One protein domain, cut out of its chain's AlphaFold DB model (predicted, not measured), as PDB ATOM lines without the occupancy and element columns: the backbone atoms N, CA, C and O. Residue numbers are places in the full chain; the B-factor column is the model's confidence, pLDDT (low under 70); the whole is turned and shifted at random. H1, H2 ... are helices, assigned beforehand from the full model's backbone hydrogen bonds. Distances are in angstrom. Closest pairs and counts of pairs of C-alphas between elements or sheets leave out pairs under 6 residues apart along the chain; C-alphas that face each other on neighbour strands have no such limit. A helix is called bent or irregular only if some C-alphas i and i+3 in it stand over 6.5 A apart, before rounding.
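What this domain is: This is residues 2 to 80 of the 112 residues of the protein "DDE Tnp4 domain-containing protein" of Trachymyrmex cornetzi (UniProt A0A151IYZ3). One long helix, H1, reaches out as an arm, and its last part is caught between two shorter helices, H2 and H3, which cross it on different sides. The free arm, residues 2 to 19 of H1, makes much of the length, and residues 75 to 80, of which 75 to 79 belong to H3, stick out as well. The printed part has 79 residues with three named helices, in the order H1, H2, H3 along the chain, and no named strand; the class is all helix. The whole is loose, with a radius of gyration of the C-alphas of 15.6 A, and elongated, spanning 50 by 32 by 30 A.

Where its parts are: H1, the longest helix, holds residues 2 to 29 and measures 40.6 A from C-alpha 2 at (-32.162, 18.504, 8.342) to C-alpha 29 at (-16.669, 48.890, 30.417). H2 holds residues 41 to 60, 30.1 A from first to last C-alpha, and begins with C-alpha 41 at (-34.943, 48.864, 42.431). H2 is irregular: C-alphas 42 and 45 are 7.0 A apart. H3 holds residues 66 to 79, 20.9 A from first to last C-alpha, and ends with C-alpha 79 at (-14.320, 30.718, 37.183).

How they stand to each other: H1 touches both other helices. It touches H3 with residues 21 to 29 alone, and the closest C-alphas of the two, those of Gly 28 and Tyr 69, are 4.7 A apart. The lines of H1 and H3 stand about perpendicular, at 75 degrees. H1 touches H2 with residues 26 to 29 alone, and H2 touches H1 with residues 51 to 55 alone. The closest C-alphas of H1 and H2 are those of Leu 26 and His 55, 6.4 A apart. Their lines stand about perpendicular, at 84 degrees, though the line of H2 is a rough one. H2 and H3 are apart. Each O i to N i+4 pair is within hydrogen-bond range in H1 and H3; in H2, 14 of 16 are.

The domain as a whole: The two C-alphas farthest apart are those of Leu 2 and Ser 39, at 50.0 A. Without the stretches that stand free, residues 2 to 19 and 75 to 80, the body has 55 residues and spans 33 by 24 by 15 A. The link from H1 to H2, with 11 residues between them, is long; the link from H2 to H3, with 5, is tight. The printed part has no cut. The mean pLDDT of the printed part is 85.1, and the model's confidence is low, under 70, at residues 62 to 64 and 76 to 80.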
ATOM      1  N   LEU A   2     -33.461  18.392   7.652       70.50
ATOM      2  CA  LEU A   2     -32.162  18.504   8.342       70.50
ATOM      3  C   LEU A   2     -31.369  19.776   7.973       70.50
ATOM      4  O   LEU A   2     -30.873  20.464   8.855       70.50
ATOM      5  N   GLN A   3     -31.331  20.147   6.688       78.06
ATOM      6  CA  GLN A   3     -30.635  21.362   6.235       78.06
ATOM      7  C   GLN A   3     -31.236  22.654   6.818       78.06
ATOM      8  O   GLN A   3     -30.499  23.555   7.196       78.06
ATOM      9  N   VAL A   4     -32.566  22.716   6.961       83.25
ATOM     10  CA  VAL A   4     -33.267  23.862   7.568       83.25
ATOM     11  C   VAL A   4     -32.951  23.960   9.062       83.25
ATOM     12  O   VAL A   4     -32.647  25.044   9.547       83.25
ATOM     13  N   LYS A   5     -32.947  22.827   9.782       85.69
ATOM     14  CA  LYS A   5     -32.537  22.771  11.195       85.69
ATOM     15  C   LYS A   5     -31.089  23.237  11.375       85.69
ATOM     16  O   LYS A   5     -30.824  24.056  12.249       85.69
ATOM     17  N   ASN A   6     -30.169  22.747  10.545       87.38
ATOM     18  CA  ASN A   6     -28.759  23.131  10.619       87.38
ATOM     19  C   ASN A   6     -28.570  24.624  10.335       87.38
ATOM     20  O   ASN A   6     -27.852  25.289  11.071       87.38
ATOM     21  N   ASN A   7     -29.260  25.162   9.325       88.38
ATOM     22  CA  ASN A   7     -29.202  26.587   9.011       88.38
ATOM     23  C   ASN A   7     -29.784  27.451  10.141       88.38
ATOM     24  O   ASN A   7     -29.175  28.444  10.526       88.38
ATOM     25  N   PHE A   8     -30.920  27.046  10.719       89.75
ATOM     26  CA  PHE A   8     -31.498  27.718  11.883       89.75
ATOM     27  C   PHE A   8     -30.503  27.762  13.047       89.75
ATOM     28  O   PHE A   8     -30.226  28.830  13.583       89.75
ATOM     29  N   ASN A   9     -29.939  26.608  13.414       88.94
ATOM     30  CA  ASN A   9     -29.003  26.502  14.530       88.94
ATOM     31  C   ASN A   9     -27.724  27.308  14.278       88.94
ATOM     32  O   ASN A   9     -27.216  27.942  15.199       88.94
ATOM     33  N   PHE A  10     -27.227  27.313  13.040       89.75
ATOM     34  CA  PHE A  10     -26.073  28.116  12.651       89.75
ATOM     35  C   PHE A  10     -26.348  29.612  12.835       89.75
ATOM     36  O   PHE A  10     -25.593  30.285  13.531       89.75
ATOM     37  N   ILE A  11     -27.461  30.124  12.296       90.00
ATOM     38  CA  ILE A  11     -27.838  31.538  12.444       90.00
ATOM     39  C   ILE A  11     -28.086  31.895  13.912       90.00
ATOM     40  O   ILE A  11     -27.646  32.951  14.363       90.00
ATOM     41  N   LEU A  12     -28.747  31.020  14.672       89.50
ATOM     42  CA  LEU A  12     -28.982  31.229  16.098       89.50
ATOM     43  C   LEU A  12     -27.662  31.337  16.870       89.50
ATOM     44  O   LEU A  12     -27.487  32.270  17.648       89.50
ATOM     45  N   SER A  13     -26.729  30.411  16.638       88.31
ATOM     46  CA  SER A  13     -25.413  30.416  17.282       88.31
ATOM     47  C   SER A  13     -24.607  31.665  16.913       88.31
ATOM     48  O   SER A  13     -24.077  32.325  17.802       88.31
ATOM     49  N   GLN A  14     -24.590  32.043  15.631       89.75
ATOM     50  CA  GLN A  14     -23.946  33.273  15.156       89.75
ATOM     51  C   GLN A  14     -24.548  34.525  15.809       89.75
ATOM     52  O   GLN A  14     -23.827  35.372  16.329       89.75
ATOM     53  N   THR A  15     -25.877  34.620  15.855       89.44
ATOM     54  CA  THR A  15     -26.578  35.753  16.478       89.44
ATOM     55  C   THR A  15     -26.287  35.824  17.976       89.44
ATOM     56  O   THR A  15     -26.006  36.899  18.506       89.44
ATOM     57  N   ARG A  16     -26.299  34.678  18.668       89.56
ATOM     58  CA  ARG A  16     -25.974  34.591  20.094       89.56
ATOM     59  C   ARG A  16     -24.546  35.053  20.374       89.56
ATOM     60  O   ARG A  16     -24.359  35.816  21.314       89.56
ATOM     61  N   GLN A  17     -23.573  34.670  19.547       88.50
ATOM     62  CA  GLN A  17     -22.183  35.101  19.709       88.50
ATOM     63  C   GLN A  17     -22.038  36.630  19.652       88.50
ATOM     64  O   GLN A  17     -21.313  37.209  20.460       88.50
ATOM     65  N   ILE A  18     -22.754  37.299  18.741       88.06
ATOM     66  CA  ILE A  18     -22.752  38.769  18.644       88.06
ATOM     67  C   ILE A  18     -23.331  39.395  19.922       88.06
ATOM     68  O   ILE A  18     -22.738  40.317  20.482       88.06
ATOM     69  N   ILE A  19     -24.460  38.873  20.410       87.94
ATOM     70  CA  ILE A  19     -25.121  39.366  21.627       87.94
ATOM     71  C   ILE A  19     -24.238  39.151  22.864       87.94
ATOM     72  O   ILE A  19     -24.082  40.057  23.682       87.94
ATOM     73  N   GLU A  20     -23.636  37.970  23.002       87.25
ATOM     74  CA  GLU A  20     -22.740  37.648  24.115       87.25
ATOM     75  C   GLU A  20     -21.520  38.570  24.137       87.25
ATOM     76  O   GLU A  20     -21.186  39.101  25.197       87.25
ATOM     77  N   ARG A  21     -20.908  38.832  22.974       86.12
ATOM     78  CA  ARG A  21     -19.805  39.793  22.846       86.12
ATOM     79  C   ARG A  21     -20.237  41.210  23.222       86.12
ATOM     80  O   ARG A  21     -19.549  41.852  24.008       86.12
ATOM     81  N   ALA A  22     -21.390  41.678  22.743       88.31
ATOM     82  CA  ALA A  22     -21.906  43.002  23.096       88.31
ATOM     83  C   ALA A  22     -22.116  43.154  24.616       88.31
ATOM     84  O   ALA A  22     -21.694  44.147  25.210       88.31
ATOM     85  N   PHE A  23     -22.695  42.148  25.279       87.94
ATOM     86  CA  PHE A  23     -22.861  42.176  26.735       87.94
ATOM     87  C   PHE A  23     -21.544  42.039  27.502       87.94
ATOM     88  O   PHE A  23     -21.416  42.630  28.577       87.94
ATOM     89  N   ALA A  24     -20.574  41.280  26.988       86.62
ATOM     90  CA  ALA A  24     -19.236  41.209  27.568       86.62
ATOM     91  C   ALA A  24     -18.568  42.592  27.553       86.62
ATOM     92  O   ALA A  24     -18.121  43.066  28.596       86.62
ATOM     93  N   LEU A  25     -18.606  43.289  26.414       89.44
ATOM     94  CA  LEU A  25     -18.071  44.646  26.284       89.44
ATOM     95  C   LEU A  25     -18.789  45.643  27.195       89.44
ATOM     96  O   LEU A  25     -18.140  46.404  27.915       89.44
ATOM     97  N   LEU A  26     -20.124  45.606  27.224       91.25
ATOM     98  CA  LEU A  26     -20.925  46.468  28.089       91.25
ATOM     99  C   LEU A  26     -20.554  46.281  29.570       91.25
ATOM    100  O   LEU A  26     -20.311  47.262  30.270       91.25
ATOM    101  N   LYS A  27     -20.473  45.032  30.048       88.81
ATOM    102  CA  LYS A  27     -20.128  44.713  31.446       88.81
ATOM    103  C   LYS A  27     -18.646  44.917  31.769       88.81
ATOM    104  O   LYS A  27     -18.319  45.172  32.927       88.81
ATOM    105  N   GLY A  28     -17.760  44.789  30.782       88.38
ATOM    106  CA  GLY A  28     -16.335  45.096  30.922       88.38
ATOM    107  C   GLY A  28     -16.114  46.590  31.142       88.38
ATOM    108  O   GLY A  28     -15.519  46.979  32.143       88.38
ATOM    109  N   ARG A  29     -16.710  47.427  30.283       89.44
ATOM    110  CA  ARG A  29     -16.669  48.890  30.417       89.44
ATOM    111  C   ARG A  29     -17.392  49.377  31.671       89.44
ATOM    112  O   ARG A  29     -16.840  50.127  32.471       89.44
ATOM    113  N   PHE A  30     -18.638  48.956  31.867       91.50
ATOM    114  CA  PHE A  30     -19.455  49.357  33.010       91.50
ATOM    115  C   PHE A  30     -19.454  48.252  34.063       91.50
ATOM    116  O   PHE A  30     -20.474  47.605  34.294       91.50
ATOM    117  N   ARG A  31     -18.315  48.060  34.750       89.00
ATOM    118  CA  ARG A  31     -18.148  47.011  35.781       89.00
ATOM    119  C   ARG A  31     -19.240  47.010  36.854       89.00
ATOM    120  O   ARG A  31     -19.537  45.961  37.417       89.00
ATOM    121  N   ARG A  32     -19.896  48.150  37.105       89.44
ATOM    122  CA  ARG A  32     -21.050  48.242  38.013       89.44
ATOM    123  C   ARG A  32     -22.222  47.338  37.603       89.44
ATOM    124  O   ARG A  32     -22.965  46.909  38.472       89.44
ATOM    125  N   LEU A  33     -22.353  46.999  36.320       91.69
ATOM    126  CA  LEU A  33     -23.352  46.049  35.821       91.69
ATOM    127  C   LEU A  33     -23.023  44.586  36.148       91.69
ATOM    128  O   LEU A  33     -23.912  43.747  36.047       91.69
ATOM    129  N   LYS A  34     -21.782  44.262  36.545       88.19
ATOM    130  CA  LYS A  34     -21.446  42.918  37.045       88.19
ATOM    131  C   LYS A  34     -22.127  42.647  38.390       88.19
ATOM    132  O   LYS A  34     -22.580  41.537  38.607       88.19
ATOM    133  N   ASN A  35     -22.227  43.670  39.248       88.75
ATOM    134  CA  ASN A  35     -22.882  43.616  40.558       88.75
ATOM    135  C   ASN A  35     -23.619  44.936  40.838       88.75
ATOM    136  O   ASN A  35     -23.042  45.900  41.363       88.75
ATOM    137  N   LEU A  36     -24.905  44.974  40.478       88.94
ATOM    138  CA  LEU A  36     -25.749  46.163  40.580       88.94
ATOM    139  C   LEU A  36     -26.525  46.194  41.904       88.94
ATOM    140  O   LEU A  36     -27.750  46.113  41.933       88.94
ATOM    141  N   ASP A  37     -25.791  46.317  43.007       90.50
ATOM    142  CA  ASP A  37     -26.381  46.470  44.338       90.50
ATOM    143  C   ASP A  37     -26.931  47.896  44.523       90.50
ATOM    144  O   ASP A  37     -26.188  48.840  44.817       90.50
ATOM    145  N   MET A  38     -28.222  48.071  44.244       93.38
ATOM    146  CA  MET A  38     -28.944  49.337  44.344       93.38
ATOM    147  C   MET A  38     -30.173  49.178  45.238       93.38
ATOM    148  O   MET A  38     -31.032  48.340  44.986       93.38
ATOM    149  N   SER A  39     -30.313  50.058  46.230       94.31
ATOM    150  CA  SER A  39     -31.483  50.082  47.120       94.31
ATOM    151  C   SER A  39     -32.772  50.539  46.426       94.31
ATOM    152  O   SER A  39     -33.867  50.165  46.838       94.31
ATOM    153  N   LYS A  40     -32.650  51.347  45.365       95.25
ATOM    154  CA  LYS A  40     -33.765  51.835  44.544       95.25
ATOM    155  C   LYS A  40     -33.945  50.957  43.309       95.25
ATOM    156  O   LYS A  40     -33.382  51.233  42.250       95.25
ATOM    157  N   ILE A  41     -34.710  49.881  43.470       95.25
ATOM    158  CA  ILE A  41     -34.943  48.864  42.431       95.25
ATOM    159  C   ILE A  41     -35.640  49.468  41.199       95.25
ATOM    160  O   ILE A  41     -35.364  49.080  40.068       95.25
ATOM    161  N   ASP A  42     -36.484  50.476  41.402       96.94
ATOM    162  CA  ASP A  42     -37.174  51.229  40.353       96.94
ATOM    163  C   ASP A  42     -36.218  51.965  39.397       96.94
ATOM    164  O   ASP A  42     -36.548  52.171  38.229       96.94
ATOM    165  N   LEU A  43     -35.008  52.307  39.852       96.56
ATOM    166  CA  LEU A  43     -33.992  52.986  39.040       96.56
ATOM    167  C   LEU A  43     -33.031  52.031  38.325       96.56
ATOM    168  O   LEU A  43     -32.250  52.477  37.477       96.56
ATOM    169  N   ILE A  44     -33.077  50.731  38.625       95.69
ATOM    170  CA  ILE A  44     -32.207  49.732  37.993       95.69
ATOM    171  C   ILE A  44     -32.369  49.731  36.462       95.69
ATOM    172  O   ILE A  44     -31.353  49.865  35.774       95.69
ATOM    173  N   PRO A  45     -33.592  49.676  35.888       96.69
ATOM    174  CA  PRO A  45     -33.755  49.674  34.434       96.69
ATOM    175  C   PRO A  45     -33.209  50.944  33.776       96.69
ATOM    176  O   PRO A  45     -32.541  50.868  32.745       96.69
ATOM    177  N   ALA A  46     -33.440  52.109  34.392       97.31
ATOM    178  CA  ALA A  46     -32.933  53.387  33.896       97.31
ATOM    179  C   ALA A  46     -31.398  53.438  33.924       97.31
ATOM    180  O   ALA A  46     -30.777  53.928  32.981       97.31
ATOM    181  N   THR A  47     -30.783  52.878  34.968       96.00
ATOM    182  CA  THR A  47     -29.323  52.776  35.097       96.00
ATOM    183  C   THR A  47     -28.734  51.874  34.013       96.00
ATOM    184  O   THR A  47     -27.785  52.269  33.338       96.00
ATOM    185  N   ILE A  48     -29.326  50.694  33.793       95.94
ATOM    186  CA  ILE A  48     -28.903  49.768  32.733       95.94
ATOM    187  C   ILE A  48     -29.021  50.443  31.361       95.94
ATOM    188  O   ILE A  48     -28.079  50.399  30.570       95.94
ATOM    189  N   LEU A  49     -30.143  51.118  31.092       96.81
ATOM    190  CA  LEU A  49     -30.365  51.814  29.826       96.81
ATOM    191  C   LEU A  49     -29.345  52.937  29.602       96.81
ATOM    192  O   LEU A  49     -28.803  53.056  28.504       96.81
ATOM    193  N   ALA A  50     -29.046  53.729  30.635       96.50
ATOM    194  CA  ALA A  50     -28.025  54.768  30.561       96.50
ATOM    195  C   ALA A  50     -26.647  54.181  30.219       96.50
ATOM    196  O   ALA A  50     -25.962  54.714  29.346       96.50
ATOM    197  N   CYS A  51     -26.265  53.049  30.825       95.31
ATOM    198  CA  CYS A  51     -25.039  52.340  30.459       95.31
ATOM    199  C   CYS A  51     -25.049  51.885  28.992       95.31
ATOM    200  O   CYS A  51     -24.045  52.067  28.312       95.31
ATOM    201  N   CYS A  52     -26.163  51.351  28.474       94.69
ATOM    202  CA  CYS A  52     -26.277  50.972  27.059       94.69
ATOM    203  C   CYS A  52     -26.106  52.173  26.115       94.69
ATOM    204  O   CYS A  52     -25.405  52.075  25.110       94.69
ATOM    205  N   VAL A  53     -26.723  53.315  26.432       94.88
ATOM    206  CA  VAL A  53     -26.597  54.538  25.620       94.88
ATOM    207  C   VAL A  53     -25.156  55.044  25.627       94.88
ATOM    208  O   VAL A  53     -24.588  55.278  24.562       94.88
ATOM    209  N   LEU A  54     -24.541  55.161  26.807       93.19
ATOM    210  CA  LEU A  54     -23.151  55.603  26.932       93.19
ATOM    211  C   LEU A  54     -22.181  54.629  26.252       93.19
ATOM    212  O   LEU A  54     -21.239  55.067  25.603       93.19
ATOM    213  N   HIS A  55     -22.433  53.321  26.342       90.81
ATOM    214  CA  HIS A  55     -21.651  52.304  25.643       90.81
ATOM    215  C   HIS A  55     -21.624  52.535  24.134       90.81
ATOM    216  O   HIS A  55     -20.548  52.533  23.540       90.81
ATOM    217  N   ASN A  56     -22.790  52.771  23.532       89.81
ATOM    218  CA  ASN A  56     -22.906  52.998  22.094       89.81
ATOM    219  C   ASN A  56     -22.169  54.269  21.654       89.81
ATOM    220  O   ASN A  56     -21.549  54.272  20.595       89.81
ATOM    221  N   ILE A  57     -22.200  55.323  22.478       90.69
ATOM    222  CA  ILE A  57     -21.424  56.547  22.233       90.69
ATOM    223  C   ILE A  57     -19.924  56.228  22.257       90.69
ATOM    224  O   ILE A  57     -19.222  56.545  21.302       90.69
ATOM    225  N   CYS A  58     -19.436  55.528  23.287       87.31
ATOM    226  CA  CYS A  58     -18.024  55.140  23.369       87.31
ATOM    227  C   CYS A  58     -17.576  54.265  22.188       87.31
ATOM    228  O   CYS A  58     -16.476  54.451  21.687       87.31
ATOM    229  N   LEU A  59     -18.418  53.336  21.721       84.81
ATOM    230  CA  LEU A  59     -18.106  52.518  20.544       84.81
ATOM    231  C   LEU A  59     -17.964  53.350  19.263       84.81
ATOM    232  O   LEU A  59     -17.213  52.966  18.370       84.81
ATOM    233  N   SER A  60     -18.697  54.461  19.153       84.12
ATOM    234  CA  SER A  60     -18.655  55.316  17.965       84.12
ATOM    235  C   SER A  60     -17.393  56.182  17.869       84.12
ATOM    236  O   SER A  60     -16.976  56.494  16.758       84.12
ATOM    237  N   ASP A  61     -16.758  56.502  19.001       76.44
ATOM    238  CA  ASP A  61     -15.619  57.433  19.088       76.44
ATOM    239  C   ASP A  61     -14.234  56.749  19.049       76.44
ATOM    240  O   ASP A  61     -13.221  57.367  19.371       76.44
ATOM    241  N   THR A  62     -14.159  55.512  18.539       65.06
ATOM    242  CA  THR A  62     -12.966  54.633  18.521       65.06
ATOM    243  C   THR A  62     -12.495  54.246  19.920       65.06
ATOM    244  O   THR A  62     -12.026  55.058  20.709       65.06
ATOM    245  N   ASP A  63     -12.633  52.964  20.226       65.56
ATOM    246  CA  ASP A  63     -12.389  52.421  21.549       65.56
ATOM    247  C   ASP A  63     -11.278  51.368  21.501       65.56
ATOM    248  O   ASP A  63     -11.467  50.283  20.948       65.56
ATOM    249  N   ASP A  64     -10.122  51.693  22.078       64.69
ATOM    250  CA  ASP A  64      -8.910  50.867  22.014       64.69
ATOM    251  C   ASP A  64      -8.918  49.691  23.019       64.69
ATOM    252  O   ASP A  64      -8.069  48.803  22.942       64.69
ATOM    253  N   GLU A  65      -9.876  49.636  23.957       70.50
ATOM    254  CA  GLU A  65      -9.882  48.645  25.053       70.50
ATOM    255  C   GLU A  65     -10.836  47.450  24.860       70.50
ATOM    256  O   GLU A  65     -10.960  46.599  25.746       70.50
ATOM    257  N   VAL A  66     -11.485  47.340  23.697       76.81
ATOM    258  CA  VAL A  66     -12.475  46.291  23.376       76.81
ATOM    259  C   VAL A  66     -11.949  44.878  23.661       76.81
ATOM    260  O   VAL A  66     -12.637  44.080  24.299       76.81
ATOM    261  N   GLU A  67     -10.720  44.574  23.238       76.31
ATOM    262  CA  GLU A  67     -10.123  43.238  23.386       76.31
ATOM    263  C   GLU A  67      -9.917  42.863  24.863       76.31
ATOM    264  O   GLU A  67     -10.248  41.754  25.286       76.31
ATOM    265  N   ASN A  68      -9.464  43.817  25.686       81.81
ATOM    266  CA  ASN A  68      -9.217  43.598  27.114       81.81
ATOM    267  C   ASN A  68     -10.509  43.236  27.859       81.81
ATOM    268  O   ASN A  68     -10.514  42.352  28.716       81.81
ATOM    269  N   TYR A  69     -11.621  43.888  27.512       82.44
ATOM    270  CA  TYR A  69     -12.919  43.599  28.115       82.44
ATOM    271  C   TYR A  69     -13.443  42.211  27.741       82.44
ATOM    272  O   TYR A  69     -14.069  41.562  28.580       82.44
ATOM    273  N   ILE A  70     -13.210  41.747  26.510       77.69
ATOM    274  CA  ILE A  70     -13.630  40.407  26.076       77.69
ATOM    275  C   ILE A  70     -12.853  39.347  26.858       77.69
ATOM    276  O   ILE A  70     -13.483  38.500  27.492       77.69
ATOM    277  N   ILE A  71     -11.522  39.460  26.905       81.12
ATOM    278  CA  ILE A  71     -10.648  38.515  27.617       81.12
ATOM    279  C   ILE A  71     -11.007  38.447  29.108       81.12
ATOM    280  O   ILE A  71     -11.177  37.356  29.652       81.12
ATOM    281  N   GLU A  72     -11.199  39.597  29.769       79.56
ATOM    282  CA  GLU A  72     -11.596  39.633  31.185       79.56
ATOM    283  C   GLU A  72     -12.926  38.888  31.406       79.56
ATOM    284  O   GLU A  72     -13.087  38.171  32.392       79.56
ATOM    285  N   ASN A  73     -13.905  39.034  30.508       75.44
ATOM    286  CA  ASN A  73     -15.197  38.354  30.646       75.44
ATOM    287  C   ASN A  73     -15.122  36.847  30.347       75.44
ATOM    288  O   ASN A  73     -15.853  36.090  30.985       75.44
ATOM    289  N   GLU A  74     -14.276  36.412  29.410       76.06
ATOM    290  CA  GLU A  74     -14.047  34.988  29.129       76.06
ATOM    291  C   GLU A  74     -13.404  34.286  30.333       76.06
ATOM    292  O   GLU A  74     -13.928  33.271  30.786       76.06
ATOM    293  N   GLN A  75     -12.382  34.892  30.947       74.25
ATOM    294  CA  GLN A  75     -11.755  34.379  32.175       74.25
ATOM    295  C   GLN A  75     -12.759  34.261  33.335       74.25
ATOM    296  O   GLN A  75     -12.840  33.232  33.997       74.25
ATOM    297  N   ASN A  76     -13.609  35.276  33.535       66.81
ATOM    298  CA  ASN A  76     -14.652  35.228  34.571       66.81
ATOM    299  C   ASN A  76     -15.728  34.151  34.311       66.81
ATOM    300  O   ASN A  76     -16.393  33.719  35.252       66.81
ATOM    301  N   ARG A  77     -15.955  33.737  33.055       64.94
ATOM    302  CA  ARG A  77     -16.889  32.644  32.723       64.94
ATOM    303  C   ARG A  77     -16.331  31.277  33.113       64.94
ATOM    304  O   ARG A  77     -17.122  30.405  33.456       64.94
ATOM    305  N   GLU A  78     -15.016  31.091  33.038       53.91
ATOM    306  CA  GLU A  78     -14.354  29.838  33.422       53.91
ATOM    307  C   GLU A  78     -14.344  29.643  34.947       53.91
ATOM    308  O   GLU A  78     -14.493  28.517  35.416       53.91
ATOM    309  N   ASP A  79     -14.291  30.738  35.713       50.97
ATOM    310  CA  ASP A  79     -14.320  30.718  37.183       50.97
ATOM    311  C   ASP A  79     -15.739  30.664  37.796       50.97
ATOM    312  O   ASP A  79     -15.879  30.397  38.990       50.97
ATOM    313  N   ASN A  80     -16.806  30.889  37.009       49.47
ATOM    314  CA  ASN A  80     -18.200  30.819  37.475       49.47
ATOM    315  C   ASN A  80     -19.088  29.916  36.583       49.47
ATOM    316  O   ASN A  80     -19.733  30.413  35.647       49.47
TER     317      ASN A  80